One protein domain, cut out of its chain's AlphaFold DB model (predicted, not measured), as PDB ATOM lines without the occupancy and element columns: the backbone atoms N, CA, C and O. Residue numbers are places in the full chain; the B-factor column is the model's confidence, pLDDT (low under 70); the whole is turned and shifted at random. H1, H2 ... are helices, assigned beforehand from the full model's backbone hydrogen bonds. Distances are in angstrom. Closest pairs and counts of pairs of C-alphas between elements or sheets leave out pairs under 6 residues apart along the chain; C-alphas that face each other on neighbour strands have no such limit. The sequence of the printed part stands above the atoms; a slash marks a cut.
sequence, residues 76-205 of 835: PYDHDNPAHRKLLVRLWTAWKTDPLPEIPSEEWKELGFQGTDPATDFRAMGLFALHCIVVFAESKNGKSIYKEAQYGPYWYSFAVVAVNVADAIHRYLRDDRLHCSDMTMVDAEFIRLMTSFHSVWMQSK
ATOM      1  N   PRO A  76     245.749 133.561 188.237       85.19
ATOM      2  CA  PRO A  76     245.783 135.018 188.304       85.19
ATOM      3  C   PRO A  76     247.025 135.505 189.066       85.19
ATOM      4  O   PRO A  76     247.648 134.752 189.819       85.19
ATOM      5  N   TYR A  77     247.366 136.783 188.893       86.75
ATOM      6  CA  TYR A  77     248.338 137.438 189.765       86.75
ATOM      7  C   TYR A  77     247.798 137.517 191.205       86.75
ATOM      8  O   TYR A  77     246.601 137.693 191.422       86.75
ATOM      9  N   ASP A  78     248.700 137.402 192.176       84.75
ATOM     10  CA  ASP A  78     248.420 137.473 193.611       84.75
ATOM     11  C   ASP A  78     249.587 138.218 194.270       84.75
ATOM     12  O   ASP A  78     250.745 137.879 194.019       84.75
ATOM     13  N   HIS A  79     249.286 139.259 195.050       81.31
ATOM     14  CA  HIS A  79     250.284 140.121 195.682       81.31
ATOM     15  C   HIS A  79     250.990 139.438 196.858       81.31
ATOM     16  O   HIS A  79     252.196 139.627 197.040       81.31
ATOM     17  N   ASP A  80     250.255 138.630 197.625       83.69
ATOM     18  CA  ASP A  80     250.761 137.990 198.843       83.69
ATOM     19  C   ASP A  80     251.692 136.810 198.517       83.69
ATOM     20  O   ASP A  80     252.482 136.361 199.351       83.69
ATOM     21  N   ASN A  81     251.666 136.341 197.265       89.12
ATOM     22  CA  ASN A  81     252.567 135.314 196.770       89.12
ATOM     23  C   ASN A  81     253.966 135.895 196.436       89.12
ATOM     24  O   ASN A  81     254.128 136.637 195.456       89.12
ATOM     25  N   PRO A  82     255.034 135.497 197.160       87.56
ATOM     26  CA  PRO A  82     256.373 136.051 196.960       87.56
ATOM     27  C   PRO A  82     256.974 135.715 195.585       87.56
ATOM     28  O   PRO A  82     257.826 136.459 195.095       87.56
ATOM     29  N   ALA A  83     256.540 134.631 194.933       86.44
ATOM     30  CA  ALA A  83     256.997 134.280 193.589       86.44
ATOM     31  C   ALA A  83     256.405 135.216 192.525       86.44
ATOM     32  O   ALA A  83     257.113 135.616 191.600       86.44
ATOM     33  N   HIS A  84     255.140 135.619 192.680       89.19
ATOM     34  CA  HIS A  84     254.482 136.565 191.777       89.19
ATOM     35  C   HIS A  84     255.061 137.971 191.962       89.19
ATOM     36  O   HIS A  84     255.470 138.606 190.988       89.19
ATOM     37  N   ARG A  85     255.230 138.414 193.217       86.50
ATOM     38  CA  ARG A  85     255.881 139.694 193.534       86.50
ATOM     39  C   ARG A  85     257.301 139.777 192.959       86.50
ATOM     40  O   ARG A  85     257.696 140.820 192.443       86.50
ATOM     41  N   LYS A  86     258.055 138.668 192.952       90.12
ATOM     42  CA  LYS A  86     259.386 138.585 192.320       90.12
ATOM     43  C   LYS A  86     259.356 138.830 190.802       90.12
ATOM     44  O   LYS A  86     260.325 139.376 190.279       90.12
ATOM     45  N   LEU A  87     258.281 138.469 190.093       89.31
ATOM     46  CA  LEU A  87     258.132 138.781 188.663       89.31
ATOM     47  C   LEU A  87     257.922 140.283 188.431       89.31
ATOM     48  O   LEU A  87     258.590 140.845 187.566       89.31
ATOM     49  N   LEU A  88     257.097 140.958 189.242       87.38
ATOM     50  CA  LEU A  88     256.961 142.420 189.161       87.38
ATOM     51  C   LEU A  88     258.257 143.153 189.530       87.38
ATOM     52  O   LEU A  88     258.619 144.103 188.843       87.38
ATOM     53  N   VAL A  89     259.008 142.687 190.538       88.75
ATOM     54  CA  VAL A  89     260.341 143.241 190.856       88.75
ATOM     55  C   VAL A  89     261.291 143.119 189.657       88.75
ATOM     56  O   VAL A  89     262.007 144.073 189.351       88.75
ATOM     57  N   ARG A  90     261.292 141.980 188.947       92.81
ATOM     58  CA  ARG A  90     262.103 141.787 187.730       92.81
ATOM     59  C   ARG A  90     261.675 142.717 186.596       92.81
ATOM     60  O   ARG A  90     262.535 143.361 186.005       92.81
ATOM     61  N   LEU A  91     260.371 142.832 186.329       89.69
ATOM     62  CA  LEU A  91     259.844 143.757 185.321       89.69
ATOM     63  C   LEU A  91     260.249 145.204 185.625       89.69
ATOM     64  O   LEU A  91     260.783 145.895 184.761       89.69
ATOM     65  N   TRP A  92     260.047 145.635 186.871       88.56
ATOM     66  CA  TRP A  92     260.385 146.982 187.314       88.56
ATOM     67  C   TRP A  92     261.881 147.256 187.170       88.56
ATOM     68  O   TRP A  92     262.267 148.156 186.438       88.56
ATOM     69  N   THR A  93     262.742 146.419 187.758       89.00
ATOM     70  CA  THR A  93     264.207 146.605 187.700       89.00
ATOM     71  C   THR A  93     264.812 146.457 186.299       89.00
ATOM     72  O   THR A  93     265.937 146.901 186.070       89.00
ATOM     73  N   ALA A  94     264.094 145.870 185.335       87.69
ATOM     74  CA  ALA A  94     264.532 145.807 183.943       87.69
ATOM     75  C   ALA A  94     264.347 147.134 183.176       87.69
ATOM     76  O   ALA A  94     265.097 147.383 182.226       87.69
ATOM     77  N   TRP A  95     263.378 147.970 183.578       86.38
ATOM     78  CA  TRP A  95     262.944 149.183 182.859       86.38
ATOM     79  C   TRP A  95     262.983 150.484 183.688       86.38
ATOM     80  O   TRP A  95     263.020 151.575 183.116       86.38
ATOM     81  N   LYS A  96     263.012 150.389 185.019       81.94
ATOM     82  CA  LYS A  96     263.035 151.491 185.988       81.94
ATOM     83  C   LYS A  96     264.212 151.321 186.953       81.94
ATOM     84  O   LYS A  96     264.604 150.206 187.289       81.94
ATOM     85  N   THR A  97     264.782 152.442 187.387       76.19
ATOM     86  CA  THR A  97     265.906 152.497 188.343       76.19
ATOM     87  C   THR A  97     265.468 152.742 189.784       76.19
ATOM     88  O   THR A  97     266.247 152.516 190.707       76.19
ATOM     89  N   ASP A  98     264.239 153.212 189.962       80.38
ATOM     90  CA  ASP A  98     263.662 153.610 191.244       80.38
ATOM     91  C   ASP A  98     263.155 152.379 192.022       80.38
ATOM     92  O   ASP A  98     262.879 151.340 191.407       80.38
ATOM     93  N   PRO A  99     263.036 152.436 193.363       79.50
ATOM     94  CA  PRO A  99     262.458 151.337 194.136       79.50
ATOM     95  C   PRO A  99     261.041 150.996 193.650       79.50
ATOM     96  O   PRO A  99     260.305 151.870 193.204       79.50
ATOM     97  N   LEU A 100     260.660 149.716 193.735       81.31
ATOM     98  CA  LEU A 100     259.322 149.260 193.348       81.31
ATOM     99  C   LEU A 100     258.256 149.984 194.201       81.31
ATOM    100  O   LEU A 100     258.326 149.864 195.429       81.31
ATOM    101  N   PRO A 101     257.266 150.667 193.597       78.75
ATOM    102  CA  PRO A 101     256.204 151.327 194.343       78.75
ATOM    103  C   PRO A 101     255.299 150.320 195.059       78.75
ATOM    104  O   PRO A 101     255.150 149.162 194.647       78.75
ATOM    105  N   GLU A 102     254.648 150.780 196.125       74.62
ATOM    106  CA  GLU A 102     253.550 150.039 196.748       74.62
ATOM    107  C   GLU A 102     252.364 149.931 195.774       74.62
ATOM    108  O   GLU A 102     252.158 150.786 194.913       74.62
ATOM    109  N   ILE A 103     251.597 148.843 195.870       72.94
ATOM    110  CA  ILE A 103     250.405 148.627 195.041       72.94
ATOM    111  C   ILE A 103     249.184 148.983 195.902       72.94
ATOM    112  O   ILE A 103     249.078 148.439 197.002       72.94
ATOM    113  N   PRO A 104     248.253 149.838 195.435       76.88
ATOM    114  CA  PRO A 104     248.181 150.459 194.106       76.88
ATOM    115  C   PRO A 104     248.989 151.768 193.960       76.88
ATOM    116  O   PRO A 104     248.988 152.603 194.859       76.88
ATOM    117  N   SER A 105     249.595 151.995 192.784       80.19
ATOM    118  CA  SER A 105     250.331 153.230 192.440       80.19
ATOM    119  C   SER A 105     250.097 153.675 190.990       80.19
ATOM    120  O   SER A 105     249.998 152.855 190.079       80.19
ATOM    121  N   GLU A 106     250.043 154.991 190.765       80.12
ATOM    122  CA  GLU A 106     249.927 155.615 189.437       80.12
ATOM    123  C   GLU A 106     251.152 155.365 188.541       80.12
ATOM    124  O   GLU A 106     251.020 155.355 187.318       80.12
ATOM    125  N   GLU A 107     252.329 155.093 189.114       80.12
ATOM    126  CA  GLU A 107     253.574 154.900 188.352       80.12
ATOM    127  C   GLU A 107     253.520 153.684 187.404       80.12
ATOM    128  O   GLU A 107     254.218 153.647 186.387       80.12
ATOM    129  N   TRP A 108     252.647 152.705 187.677       82.31
ATOM    130  CA  TRP A 108     252.403 151.569 186.780       82.31
ATOM    131  C   TRP A 108     251.828 151.995 185.421       82.31
ATOM    132  O   TRP A 108     252.126 151.363 184.404       82.31
ATOM    133  N   LYS A 109     251.087 153.108 185.356       78.50
ATOM    134  CA  LYS A 109     250.559 153.641 184.091       78.50
ATOM    135  C   LYS A 109     251.670 154.123 183.157       78.50
ATOM    136  O   LYS A 109     251.512 154.051 181.940       78.50
ATOM    137  N   GLU A 110     252.833 154.517 183.683       75.25
ATOM    138  CA  GLU A 110     253.992 154.887 182.855       75.25
ATOM    139  C   GLU A 110     254.596 153.691 182.104       75.25
ATOM    140  O   GLU A 110     255.135 153.857 181.008       75.25
ATOM    141  N   LEU A 111     254.460 152.479 182.655       74.56
ATOM    142  CA  LEU A 111     254.784 151.221 181.971       74.56
ATOM    143  C   LEU A 111     253.644 150.743 181.048       74.56
ATOM    144  O   LEU A 111     253.746 149.691 180.417       74.56
ATOM    145  N   GLY A 112     252.564 151.520 180.938       74.38
ATOM    146  CA  GLY A 112     251.430 151.262 180.060       74.38
ATOM    147  C   GLY A 112     250.368 150.324 180.625       74.38
ATOM    148  O   GLY A 112     249.582 149.814 179.831       74.38
ATOM    149  N   PHE A 113     250.317 150.085 181.936       79.31
ATOM    150  CA  PHE A 113     249.175 149.404 182.564       79.31
ATOM    151  C   PHE A 113     247.924 150.302 182.548       79.31
ATOM    152  O   PHE A 113     248.037 151.528 182.609       79.31
ATOM    153  N   GLN A 114     246.730 149.713 182.441       68.69
ATOM    154  CA  GLN A 114     245.469 150.466 182.348       68.69
ATOM    155  C   GLN A 114     245.022 151.060 183.695       68.69
ATOM    156  O   GLN A 114     244.267 152.034 183.720       68.69
ATOM    157  N   GLY A 115     245.495 150.500 184.810       74.62
ATOM    158  CA  GLY A 115     245.160 150.922 186.167       74.62
ATOM    159  C   GLY A 115     246.376 151.109 187.075       74.62
ATOM    160  O   GLY A 115     247.527 151.031 186.652       74.62
ATOM    161  N   THR A 116     246.101 151.357 188.354       77.06
ATOM    162  CA  THR A 116     247.109 151.493 189.421       77.06
ATOM    163  C   THR A 116     247.540 150.158 190.040       77.06
ATOM    164  O   THR A 116     248.428 150.126 190.890       77.06
ATOM    165  N   ASP A 117     246.885 149.062 189.660       80.56
ATOM    166  CA  ASP A 117     247.155 147.703 190.126       80.56
ATOM    167  C   ASP A 117     247.406 146.788 188.914       80.56
ATOM    168  O   ASP A 117     246.475 146.536 188.149       80.56
ATOM    169  N   PRO A 118     248.626 146.247 188.731       76.00
ATOM    170  CA  PRO A 118     248.925 145.309 187.649       76.00
ATOM    171  C   PRO A 118     248.024 144.063 187.615       76.00
ATOM    172  O   PRO A 118     247.892 143.438 186.562       76.00
ATOM    173  N   ALA A 119     247.391 143.679 188.731       78.38
ATOM    174  CA  ALA A 119     246.525 142.503 188.786       78.38
ATOM    175  C   ALA A 119     245.270 142.625 187.898       78.38
ATOM    176  O   ALA A 119     244.744 141.598 187.453       78.38
ATOM    177  N   THR A 120     244.794 143.845 187.600       78.81
ATOM    178  CA  THR A 120     243.614 144.047 186.740       78.81
ATOM    179  C   THR A 120     243.864 143.593 185.309       78.81
ATOM    180  O   THR A 120     243.012 142.928 184.716       78.81
ATOM    181  N   ASP A 121     245.048 143.890 184.784       73.62
ATOM    182  CA  ASP A 121     245.392 143.694 183.374       73.62
ATOM    183  C   ASP A 121     245.690 142.213 183.074       73.62
ATOM    184  O   ASP A 121     245.420 141.717 181.980       73.62
ATOM    185  N   PHE A 122     246.155 141.459 184.078       76.00
ATOM    186  CA  PHE A 122     246.410 140.016 183.975       76.00
ATOM    187  C   PHE A 122     245.195 139.130 184.291       76.00
ATOM    188  O   PHE A 122     245.290 137.906 184.199       76.00
ATOM    189  N   ARG A 123     244.030 139.703 184.622       70.81
ATOM    190  CA  ARG A 123     242.858 138.956 185.122       70.81
ATOM    191  C   ARG A 123     242.335 137.858 184.181       70.81
ATOM    192  O   ARG A 123     241.731 136.903 184.660       70.81
ATOM    193  N   ALA A 124     242.541 137.994 182.867       65.69
ATOM    194  CA  ALA A 124     242.057 137.046 181.854       65.69
ATOM    195  C   ALA A 124     243.142 136.124 181.255       65.69
ATOM    196  O   ALA A 124     242.800 135.049 180.770       65.69
ATOM    197  N   MET A 125     244.417 136.537 181.276       71.06
ATOM    198  CA  MET A 125     245.551 135.803 180.671       71.06
ATOM    199  C   MET A 125     246.562 135.265 181.695       71.06
ATOM    200  O   MET A 125     247.542 134.626 181.312       71.06
ATOM    201  N   GLY A 126     246.339 135.528 182.983       83.81
ATOM    202  CA  GLY A 126     247.127 134.994 184.085       83.81
ATOM    203  C   GLY A 126     248.608 135.380 184.068       83.81
ATOM    204  O   GLY A 126     249.052 136.316 183.400       83.81
ATOM    205  N   LEU A 127     249.392 134.619 184.830       89.62
ATOM    206  CA  LEU A 127     250.839 134.796 184.979       89.62
ATOM    207  C   LEU A 127     251.633 134.545 183.692       89.62
ATOM    208  O   LEU A 127     252.780 134.979 183.612       89.62
ATOM    209  N   PHE A 128     251.059 133.871 182.688       92.25
ATOM    210  CA  PHE A 128     251.741 133.621 181.415       92.25
ATOM    211  C   PHE A 128     252.118 134.930 180.705       92.25
ATOM    212  O   PHE A 128     253.278 135.125 180.345       92.25
ATOM    213  N   ALA A 129     251.175 135.872 180.594       88.94
ATOM    214  CA  ALA A 129     251.448 137.177 179.994       88.94
ATOM    215  C   ALA A 129     252.501 137.972 180.794       88.94
ATOM    216  O   ALA A 129     253.392 138.578 180.201       88.94
ATOM    217  N   LEU A 130     252.456 137.915 182.132       90.88
ATOM    218  CA  LEU A 130     253.463 138.547 182.992       90.88
ATOM    219  C   LEU A 130     254.862 137.932 182.797       90.88
ATOM    220  O   LEU A 130     255.842 138.671 182.717       90.88
ATOM    221  N   HIS A 131     254.973 136.603 182.672       92.56
ATOM    222  CA  HIS A 131     256.237 135.924 182.351       92.56
ATOM    223  C   HIS A 131     256.809 136.421 181.017       92.56
ATOM    224  O   HIS A 131     257.953 136.877 180.981       92.56
ATOM    225  N   CYS A 132     256.010 136.417 179.945       92.50
ATOM    226  CA  CYS A 132     256.459 136.865 178.624       92.50
ATOM    227  C   CYS A 132     256.912 138.338 178.626       92.50
ATOM    228  O   CYS A 132     257.943 138.671 178.037       92.50
ATOM    229  N   ILE A 133     256.200 139.213 179.349       91.06
ATOM    230  CA  ILE A 133     256.585 140.621 179.537       91.06
ATOM    231  C   ILE A 133     257.930 140.740 180.262       91.06
ATOM    232  O   ILE A 133     258.788 141.496 179.808       91.06
ATOM    233  N   VAL A 134     258.146 139.992 181.350       92.31
ATOM    234  CA  VAL A 134     259.420 139.993 182.093       92.31
ATOM    235  C   VAL A 134     260.579 139.550 181.198       92.31
ATOM    236  O   VAL A 134     261.611 140.221 181.164       92.31
ATOM    237  N   VAL A 135     260.416 138.466 180.433       92.88
ATOM    238  CA  VAL A 135     261.472 137.969 179.535       92.88
ATOM    239  C   VAL A 135     261.768 138.965 178.408       92.88
ATOM    240  O   VAL A 135     262.934 139.232 178.105       92.88
ATOM    241  N   PHE A 136     260.741 139.599 177.835       92.75
ATOM    242  CA  PHE A 136     260.932 140.681 176.871       92.75
ATOM    243  C   PHE A 136     261.653 141.885 177.491       92.75
ATOM    244  O   PHE A 136     262.622 142.368 176.903       92.75
ATOM    245  N   ALA A 137     261.253 142.331 178.684       90.75
ATOM    246  CA  ALA A 137     261.859 143.461 179.385       90.75
ATOM    247  C   ALA A 137     263.335 143.222 179.743       90.75
ATOM    248  O   ALA A 137     264.156 144.133 179.652       90.75
ATOM    249  N   GLU A 138     263.709 141.992 180.097       91.75
ATOM    250  CA  GLU A 138     265.100 141.625 180.374       91.75
ATOM    251  C   GLU A 138     265.967 141.540 179.101       91.75
ATOM    252  O   GLU A 138     267.181 141.787 179.175       91.75
ATOM    253  N   SER A 139     265.357 141.250 177.944       92.12
ATOM    254  CA  SER A 139     266.029 141.084 176.648       92.12
ATOM    255  C   SER A 139     266.694 142.367 176.118       92.12
ATOM    256  O   SER A 139     266.304 143.494 176.436       92.12
ATOM    257  N   LYS A 140     267.693 142.207 175.236       88.88
ATOM    258  CA  LYS A 140     268.355 143.342 174.559       88.88
ATOM    259  C   LYS A 140     267.366 144.169 173.727       88.88
ATOM    260  O   LYS A 140     267.404 145.395 173.793       88.88
ATOM    261  N   ASN A 141     266.473 143.501 172.992       85.75
ATOM    262  CA  ASN A 141     265.485 144.158 172.134       85.75
ATOM    263  C   ASN A 141     264.485 144.958 172.970       85.75
ATOM    264  O   ASN A 141     264.302 146.142 172.709       85.75
ATOM    265  N   GLY A 142     263.903 144.359 174.015       86.38
ATOM    266  CA  GLY A 142     262.930 145.041 174.872       86.38
ATOM    267  C   GLY A 142     263.511 146.245 175.612       86.38
ATOM    268  O   GLY A 142     262.838 147.265 175.722       86.38
ATOM    269  N   LYS A 143     264.784 146.199 176.030       88.06
ATOM    270  CA  LYS A 143     265.485 147.367 176.603       88.06
ATOM    271  C   LYS A 143     265.735 148.489 175.593       88.06
ATOM    272  O   LYS A 143     265.750 149.652 175.989       88.06
ATOM    273  N   SER A 144     265.945 148.160 174.317       85.94
ATOM    274  CA  SER A 144     266.068 149.159 173.246       85.94
ATOM    275  C   SER A 144     264.708 149.782 172.926       85.94
ATOM    276  O   SER A 144     264.554 150.996 173.006       85.94
ATOM    277  N   ILE A 145     263.710 148.933 172.673       86.06
ATOM    278  CA  ILE A 145     262.330 149.297 172.336       86.06
ATOM    279  C   ILE A 145     261.680 150.147 173.437       86.06
ATOM    280  O   ILE A 145     261.019 151.137 173.141       86.06
ATOM    281  N   TYR A 146     261.887 149.802 174.711       84.19
ATOM    282  CA  TYR A 146     261.363 150.588 175.829       84.19
ATOM    283  C   TYR A 146     261.965 152.001 175.867       84.19
ATOM    284  O   TYR A 146     261.229 152.970 176.018       84.19
ATOM    285  N   LYS A 147     263.281 152.150 175.647       82.06
ATOM    286  CA  LYS A 147     263.917 153.476 175.540       82.06
ATOM    287  C   LYS A 147     263.386 154.258 174.338       82.06
ATOM    288  O   LYS A 147     263.060 155.432 174.475       82.06
ATOM    289  N   GLU A 148     263.267 153.610 173.184       78.94
ATOM    290  CA  GLU A 148     262.754 154.229 171.960       78.94
ATOM    291  C   GLU A 148     261.303 154.709 172.125       78.94
ATOM    292  O   GLU A 148     260.999 155.850 171.799       78.94
ATOM    293  N   ALA A 149     260.429 153.917 172.751       71.75
ATOM    294  CA  ALA A 149     259.056 154.325 173.070       71.75
ATOM    295  C   ALA A 149     258.952 155.337 174.233       71.75
ATOM    296  O   ALA A 149     257.972 156.077 174.326       71.75
ATOM    297  N   GLN A 150     259.935 155.388 175.140       67.69
ATOM    298  CA  GLN A 150     259.948 156.356 176.241       67.69
ATOM    299  C   GLN A 150     260.336 157.764 175.763       67.69
ATOM    300  O   GLN A 150     259.772 158.738 176.272       67.69
ATOM    301  N   TYR A 151     261.258 157.881 174.802       64.75
ATOM    302  CA  TYR A 151     261.767 159.165 174.293       64.75
ATOM    303  C   TYR A 151     261.313 159.502 172.859       64.75
ATOM    304  O   TYR A 151     261.588 160.600 172.376       64.75
ATOM    305  N   GLY A 152     260.621 158.585 172.182       63.12
ATOM    306  CA  GLY A 152     260.079 158.769 170.837       63.12
ATOM    307  C   GLY A 152     258.737 159.519 170.796       63.12
ATOM    308  O   GLY A 152     258.065 159.663 171.819       63.12
ATOM    309  N   PRO A 153     258.323 159.991 169.604       62.09
ATOM    310  CA  PRO A 153     257.104 160.782 169.427       62.09
ATOM    311  C   PRO A 153     255.800 159.968 169.466       62.09
ATOM    312  O   PRO A 153     254.742 160.562 169.650       62.09
ATOM    313  N   TYR A 154     255.855 158.638 169.311       68.81
ATOM    314  CA  TYR A 154     254.680 157.758 169.280       68.81
ATOM    315  C   TYR A 154     254.735 156.742 170.428       68.81
ATOM    316  O   TYR A 154     255.681 155.959 170.526       68.81
ATOM    317  N   TRP A 155     253.707 156.729 171.279       72.69
ATOM    318  CA  TRP A 155     253.602 155.847 172.448       72.69
ATOM    319  C   TRP A 155     252.438 154.856 172.308       72.69
ATOM    320  O   TRP A 155     251.436 155.157 171.662       72.69
ATOM    321  N   TYR A 156     252.558 153.687 172.942       75.56
ATOM    322  CA  TYR A 156     251.476 152.713 173.098       75.56
ATOM    323  C   TYR A 156     251.573 151.989 174.450       75.56
ATOM    324  O   TYR A 156     252.644 151.897 175.053       75.56
ATOM    325  N   SER A 157     250.453 151.423 174.908       78.19
ATOM    326  CA  SER A 157     250.408 150.590 176.115       78.19
ATOM    327  C   SER A 157     251.176 149.278 175.906       78.19
ATOM    328  O   SER A 157     250.725 148.377 175.191       78.19
ATOM    329  N   PHE A 158     252.335 149.151 176.556       77.81
ATOM    330  CA  PHE A 158     253.132 147.924 176.522       77.81
ATOM    331  C   PHE A 158     252.394 146.729 177.122       77.81
ATOM    332  O   PHE A 158     252.442 145.651 176.533       77.81
ATOM    333  N   ALA A 159     251.690 146.917 178.244       76.62
ATOM    334  CA  ALA A 159     250.933 145.853 178.897       76.62
ATOM    335  C   ALA A 159     249.837 145.286 177.977       76.62
ATOM    336  O   ALA A 159     249.789 144.076 177.767       76.62
ATOM    337  N   VAL A 160     249.020 146.140 177.346       77.19
ATOM    338  CA  VAL A 160     247.924 145.695 176.464       77.19
ATOM    339  C   VAL A 160     248.451 144.993 175.213       77.19
ATOM    340  O   VAL A 160     247.948 143.929 174.853       77.19
ATOM    341  N   VAL A 161     249.479 145.542 174.555       81.38
ATOM    342  CA  VAL A 161     250.083 144.897 173.375       81.38
ATOM    343  C   VAL A 161     250.675 143.540 173.751       81.38
ATOM    344  O   VAL A 161     250.408 142.548 173.076       81.38
ATOM    345  N   ALA A 162     251.409 143.462 174.860       81.81
ATOM    346  CA  ALA A 162     252.014 142.223 175.322       81.81
ATOM    347  C   ALA A 162     250.987 141.153 175.727       81.81
ATOM    348  O   ALA A 162     251.155 139.991 175.362       81.81
ATOM    349  N   VAL A 163     249.908 141.525 176.422       83.56
ATOM    350  CA  VAL A 163     248.803 140.612 176.766       83.56
ATOM    351  C   VAL A 163     248.148 140.053 175.496       83.56
ATOM    352  O   VAL A 163     247.918 138.848 175.409       83.56
ATOM    353  N   ASN A 164     247.932 140.887 174.472       84.56
ATOM    354  CA  ASN A 164     247.375 140.453 173.187       84.56
ATOM    355  C   ASN A 164     248.332 139.552 172.380       84.56
ATOM    356  O   ASN A 164     247.885 138.602 171.737       84.56
ATOM    357  N   VAL A 165     249.646 139.811 172.412       84.19
ATOM    358  CA  VAL A 165     250.655 138.954 171.756       84.19
ATOM    359  C   VAL A 165     250.805 137.614 172.490       84.19
ATOM    360  O   VAL A 165     250.904 136.574 171.839       84.19
ATOM    361  N   ALA A 166     250.753 137.610 173.825       87.44
ATOM    362  CA  ALA A 166     250.759 136.387 174.627       87.44
ATOM    363  C   ALA A 166     249.508 135.533 174.353       87.44
ATOM    364  O   ALA A 166     249.628 134.330 174.125       87.44
ATOM    365  N   ASP A 167     248.322 136.146 174.284       85.50
ATOM    366  CA  ASP A 167     247.090 135.461 173.875       85.50
ATOM    367  C   ASP A 167     247.181 134.889 172.452       85.50
ATOM    368  O   ASP A 167     246.799 133.743 172.223       85.50
ATOM    369  N   ALA A 168     247.732 135.644 171.494       84.81
ATOM    370  CA  ALA A 168     247.926 135.155 170.132       84.81
ATOM    371  C   ALA A 168     248.831 133.910 170.091       84.81
ATOM    372  O   ALA A 168     248.487 132.933 169.429       84.81
ATOM    373  N   ILE A 169     249.938 133.901 170.844       83.06
ATOM    374  CA  ILE A 169     250.812 132.724 170.964       83.06
ATOM    375  C   ILE A 169     250.084 131.554 171.635       83.06
ATOM    376  O   ILE A 169     250.116 130.443 171.114       83.06
ATOM    377  N   HIS A 170     249.379 131.786 172.742       86.94
ATOM    378  CA  HIS A 170     248.600 130.753 173.428       86.94
ATOM    379  C   HIS A 170     247.500 130.155 172.528       86.94
ATOM    380  O   HIS A 170     247.311 128.937 172.525       86.94
ATOM    381  N   ARG A 171     246.828 130.968 171.700       83.44
ATOM    382  CA  ARG A 171     245.886 130.491 170.675       83.44
ATOM    383  C   ARG A 171     246.578 129.712 169.557       83.44
ATOM    384  O   ARG A 171     246.084 128.660 169.178       83.44
ATOM    385  N   TYR A 172     247.736 130.153 169.066       80.81
ATOM    386  CA  TYR A 172     248.470 129.404 168.039       80.81
ATOM    387  C   TYR A 172     249.052 128.079 168.547       80.81
ATOM    388  O   TYR A 172     249.099 127.124 167.777       80.81
ATOM    389  N   LEU A 173     249.434 127.989 169.824       78.12
ATOM    390  CA  LEU A 173     249.806 126.725 170.470       78.12
ATOM    391  C   LEU A 173     248.586 125.805 170.663       78.12
ATOM    392  O   LEU A 173     248.711 124.597 170.508       78.12
ATOM    393  N   ARG A 174     247.405 126.363 170.969       81.44
ATOM    394  CA  ARG A 174     246.146 125.605 171.106       81.44
ATOM    395  C   ARG A 174     245.638 125.042 169.777       81.44
ATOM    396  O   ARG A 174     245.131 123.928 169.745       81.44
ATOM    397  N   ASP A 175     245.752 125.824 168.708       73.62
ATOM    398  CA  ASP A 175     245.247 125.488 167.373       73.62
ATOM    399  C   ASP A 175     246.272 124.687 166.532       73.62
ATOM    400  O   ASP A 175     246.115 124.592 165.315       73.62
ATOM    401  N   ASP A 176     247.352 124.178 167.149       68.31
ATOM    402  CA  ASP A 176     248.492 123.500 166.499       68.31
ATOM    403  C   ASP A 176     249.145 124.308 165.344       68.31
ATOM    404  O   ASP A 176     249.790 123.756 164.452       68.31
ATOM    405  N   ARG A 177     249.016 125.644 165.353       61.16
ATOM    406  CA  ARG A 177     249.597 126.561 164.344       61.16
ATOM    407  C   ARG A 177     251.020 127.012 164.667       61.16
ATOM    408  O   ARG A 177     251.708 127.526 163.789       61.16
ATOM    409  N   LEU A 178     251.445 126.851 165.916       72.75
ATOM    410  CA  LEU A 178     252.799 127.116 166.389       72.75
ATOM    411  C   LEU A 178     253.315 125.864 167.101       72.75
ATOM    412  O   LEU A 178     252.653 125.338 167.990       72.75
ATOM    413  N   HIS A 179     254.500 125.389 166.722       73.00
ATOM    414  CA  HIS A 179     255.124 124.218 167.336       73.00
ATOM    415  C   HIS A 179     256.343 124.643 168.160       73.00
ATOM    416  O   HIS A 179     257.384 125.002 167.609       73.00
ATOM    417  N   CYS A 180     256.216 124.576 169.484       75.56
ATOM    418  CA  CYS A 180     257.306 124.807 170.431       75.56
ATOM    419  C   CYS A 180     257.508 123.555 171.291       75.56
ATOM    420  O   CYS A 180     256.539 122.982 171.785       75.56
ATOM    421  N   SER A 181     258.761 123.134 171.479       69.88
ATOM    422  CA  SER A 181     259.109 122.007 172.358       69.88
ATOM    423  C   SER A 181     259.376 122.423 173.805       69.88
ATOM    424  O   SER A 181     259.320 121.585 174.700       69.88
ATOM    425  N   ASP A 182     259.680 123.698 174.046       81.19
ATOM    426  CA  ASP A 182     259.998 124.240 175.365       81.19
ATOM    427  C   ASP A 182     259.624 125.732 175.494       81.19
ATOM    428  O   ASP A 182     259.253 126.396 174.522       81.19
ATOM    429  N   MET A 183     259.740 126.277 176.711       84.88
ATOM    430  CA  MET A 183     259.455 127.694 176.975       84.88
ATOM    431  C   MET A 183     260.433 128.647 176.273       84.88
ATOM    432  O   MET A 183     260.033 129.763 175.959       84.88
ATOM    433  N   THR A 184     261.681 128.245 175.982       87.44
ATOM    434  CA  THR A 184     262.645 129.172 175.358       87.44
ATOM    435  C   THR A 184     262.270 129.511 173.915       87.44
ATOM    436  O   THR A 184     262.436 130.658 173.499       87.44
ATOM    437  N   MET A 185     261.679 128.566 173.172       84.94
ATOM    438  CA  MET A 185     261.090 128.842 171.856       84.94
ATOM    439  C   MET A 185     259.889 129.795 171.938       84.94
ATOM    440  O   MET A 185     259.760 130.685 171.100       84.94
ATOM    441  N   VAL A 186     259.034 129.642 172.958       88.25
ATOM    442  CA  VAL A 186     257.869 130.517 173.192       88.25
ATOM    443  C   VAL A 186     258.319 131.944 173.520       88.25
ATOM    444  O   VAL A 186     257.822 132.902 172.928       88.25
ATOM    445  N   ASP A 187     259.310 132.082 174.401       90.69
ATOM    446  CA  ASP A 187     259.915 133.363 174.774       90.69
ATOM    447  C   ASP A 187     260.580 134.056 173.566       90.69
ATOM    448  O   ASP A 187     260.410 135.261 173.359       90.69
ATOM    449  N   ALA A 188     261.303 133.302 172.730       88.12
ATOM    450  CA  ALA A 188     261.933 133.825 171.518       88.12
ATOM    451  C   ALA A 188     260.902 134.328 170.494       88.12
ATOM    452  O   ALA A 188     261.074 135.412 169.928       88.12
ATOM    453  N   GLU A 189     259.813 133.583 170.285       87.12
ATOM    454  CA  GLU A 189     258.738 133.972 169.371       87.12
ATOM    455  C   GLU A 189     257.951 135.184 169.896       87.12
ATOM    456  O   GLU A 189     257.634 136.096 169.129       87.12
ATOM    457  N   PHE A 190     257.733 135.278 171.212       89.00
ATOM    458  CA  PHE A 190     257.162 136.468 171.848       89.00
ATOM    459  C   PHE A 190     258.029 137.715 171.615       89.00
ATOM    460  O   PHE A 190     257.525 138.751 171.174       89.00
ATOM    461  N   ILE A 191     259.348 137.615 171.829       90.12
ATOM    462  CA  ILE A 191     260.290 138.710 171.544       90.12
ATOM    463  C   ILE A 191     260.254 139.088 170.056       90.12
ATOM    464  O   ILE A 191     260.271 140.280 169.730       90.12
ATOM    465  N   ARG A 192     260.177 138.102 169.151       88.31
ATOM    466  CA  ARG A 192     260.093 138.325 167.701       88.31
ATOM    467  C   ARG A 192     258.834 139.108 167.333       88.31
ATOM    468  O   ARG A 192     258.949 140.139 166.676       88.31
ATOM    469  N   LEU A 193     257.661 138.676 167.801       83.88
ATOM    470  CA  LEU A 193     256.380 139.333 167.525       83.88
ATOM    471  C   LEU A 193     256.310 140.749 168.113       83.88
ATOM    472  O   LEU A 193     255.917 141.671 167.401       83.88
ATOM    473  N   MET A 194     256.767 140.956 169.354       86.06
ATOM    474  CA  MET A 194     256.849 142.293 169.963       86.06
ATOM    475  C   MET A 194     257.793 143.228 169.187       86.06
ATOM    476  O   MET A 194     257.467 144.396 168.971       86.06
ATOM    477  N   THR A 195     258.938 142.718 168.717       85.69
ATOM    478  CA  THR A 195     259.886 143.487 167.889       85.69
ATOM    479  C   THR A 195     259.281 143.835 166.522       85.69
ATOM    480  O   THR A 195     259.400 144.970 166.062       85.69
ATOM    481  N   SER A 196     258.593 142.885 165.878       80.38
ATOM    482  CA  SER A 196     257.909 143.109 164.598       80.38
ATOM    483  C   SER A 196     256.770 144.123 164.721       80.38
ATOM    484  O   SER A 196     256.685 145.024 163.890       80.38
ATOM    485  N   PHE A 197     255.942 144.026 165.768       84.50
ATOM    486  CA  PHE A 197     254.886 145.001 166.050       84.50
ATOM    487  C   PHE A 197     255.462 146.410 166.217       84.50
ATOM    488  O   PHE A 197     254.991 147.336 165.564       84.50
ATOM    489  N   HIS A 198     256.513 146.567 167.029       80.38
ATOM    490  CA  HIS A 198     257.142 147.869 167.259       80.38
ATOM    491  C   HIS A 198     257.687 148.492 165.963       80.38
ATOM    492  O   HIS A 198     257.457 149.669 165.699       80.38
ATOM    493  N   SER A 199     258.348 147.690 165.121       79.75
ATOM    494  CA  SER A 199     258.854 148.138 163.816       79.75
ATOM    495  C   SER A 199     257.730 148.632 162.897       79.75
ATOM    496  O   SER A 199     257.829 149.720 162.331       79.75
ATOM    497  N   VAL A 200     256.626 147.881 162.793       79.44
ATOM    498  CA  VAL A 200     255.454 148.278 161.993       79.44
ATOM    499  C   VAL A 200     254.788 149.535 162.563       79.44
ATOM    500  O   VAL A 200     254.442 150.433 161.800       79.44
ATOM    501  N   TRP A 201     254.664 149.639 163.889       75.69
ATOM    502  CA  TRP A 201     254.078 150.794 164.578       75.69
ATOM    503  C   TRP A 201     254.879 152.088 164.367       75.69
ATOM    504  O   TRP A 201     254.304 153.153 164.159       75.69
ATOM    505  N   MET A 202     256.213 152.010 164.381       75.44
ATOM    506  CA  MET A 202     257.064 153.175 164.111       75.44
ATOM    507  C   MET A 202     257.089 153.551 162.622       75.44
ATOM    508  O   MET A 202     257.184 154.732 162.287       75.44
ATOM    509  N   GLN A 203     256.956 152.575 161.716       74.38
ATOM    510  CA  GLN A 203     256.846 152.828 160.274       74.38
ATOM    511  C   GLN A 203     255.510 153.468 159.880       74.38
ATOM    512  O   GLN A 203     255.497 154.317 158.988       74.38
ATOM    513  N   SER A 204     254.402 153.097 160.533       70.19
ATOM    514  CA  SER A 204     253.063 153.590 160.187       70.19
ATOM    515  C   SER A 204     252.794 155.040 160.596       70.19
ATOM    516  O   SER A 204     251.823 155.607 160.104       70.19
ATOM    517  N   LYS A 205     253.638 155.645 161.451       66.56
ATOM    518  CA  LYS A 205     253.537 157.046 161.922       66.56
ATOM    519  C   LYS A 205     252.089 157.454 162.270       66.56
ATOM    520  O   LYS A 205     251.554 158.369 161.645       66.56
TER     521      LYS A 205
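This is residues 76 to 205 of the 835 residues of the protein "Putative transcriptional corepressor" of Paramicrosporidium saccamoebae (UniProt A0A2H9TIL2). One helix, H3, makes the core, with H1 packed on one side of it and H5 and H6, crossing each other, on the opposite side. H4 turns off at a corner beyond the last residue of H3 and covers part of H6, while the short H2 lies off to one side among loops, near the first residue of H5. The printed part has 130 residues with six named helices, H1 to H6 in order along the chain, and no named strand; the class is all helix. It is compact, with a radius of gyration of the C-alphas of 14.5 A and spans of 40 by 37 by 22 A.

H1 is residues 82 to 95, 20.4 A long from its first C-alpha at (256.373, 136.051, 196.960). H2 is residues 106 to 111. H3 is residues 126 to 138, 19.5 A long, with C-alpha 126 at (247.127, 134.994, 184.085). H4 is residues 140 to 151, 17.1 A long. H5 is residues 158 to 174, 24.0 A long. H6, the longest, is residues 183 to 204, 31.5 A long, and ends with C-alpha 204 at (253.063, 153.590, 160.187).

H3 is the hub, touching four helices. It touches H1 at a shallow tilt of 34.6 degrees, only just short of steep, the same way; the closest C-alphas, of Leu 91 and Val 134, are 5.0 A apart. With residues 128 to 133 alone H3 touches H5 at a steep tilt of 64 degrees, opposite ways, closest at the C-alphas of Ala 129 and Val 163, 5.4 A. H3 and H6 touch, only just about perpendicular at 71 degrees, closest at the C-alphas of Phe 136 and Ile 191, 5.7 A. H3 and H4 touch only at the corner, and only just, with 3 pairs of C-alphas within 8 A; the closest are Phe 136 and Gly 142, 5.2 A. H4 touches H6 at a shallow tilt of 31 degrees, the same way, closest at the C-alphas of Asn 141 and Thr 195, 7.1 A. H5 touches H6 at a steep tilt of 51 degrees, opposite ways, closest at the C-alphas of Val 165 and Phe 190, 7.0 A. H2 is close to H5 but not clearly touching, with the C-alphas of Leu 111 and Phe 158 6.6 A apart. H1 and H6 are apart. In H5 and H6 every O i to N i+4 pair is within hydrogen-bond range; the counts are 9 of 10 in H1, 8 of 9 in H3, 7 of 8 in H4 and 0 of 2 in H2, where 3 of 3 O i to N i+3 pairs are within range.

The C-alphas of Asp 98 and Asp 176, the two farthest apart, are 41.8 A apart. The printed part has no cut. The link from H2 to H3, residues 112 to 125, is long, and that from H3 to H4 is tight. The mean pLDDT of the printed part is 81.5, and 11 residues are under 70, among them residues 150 to 154.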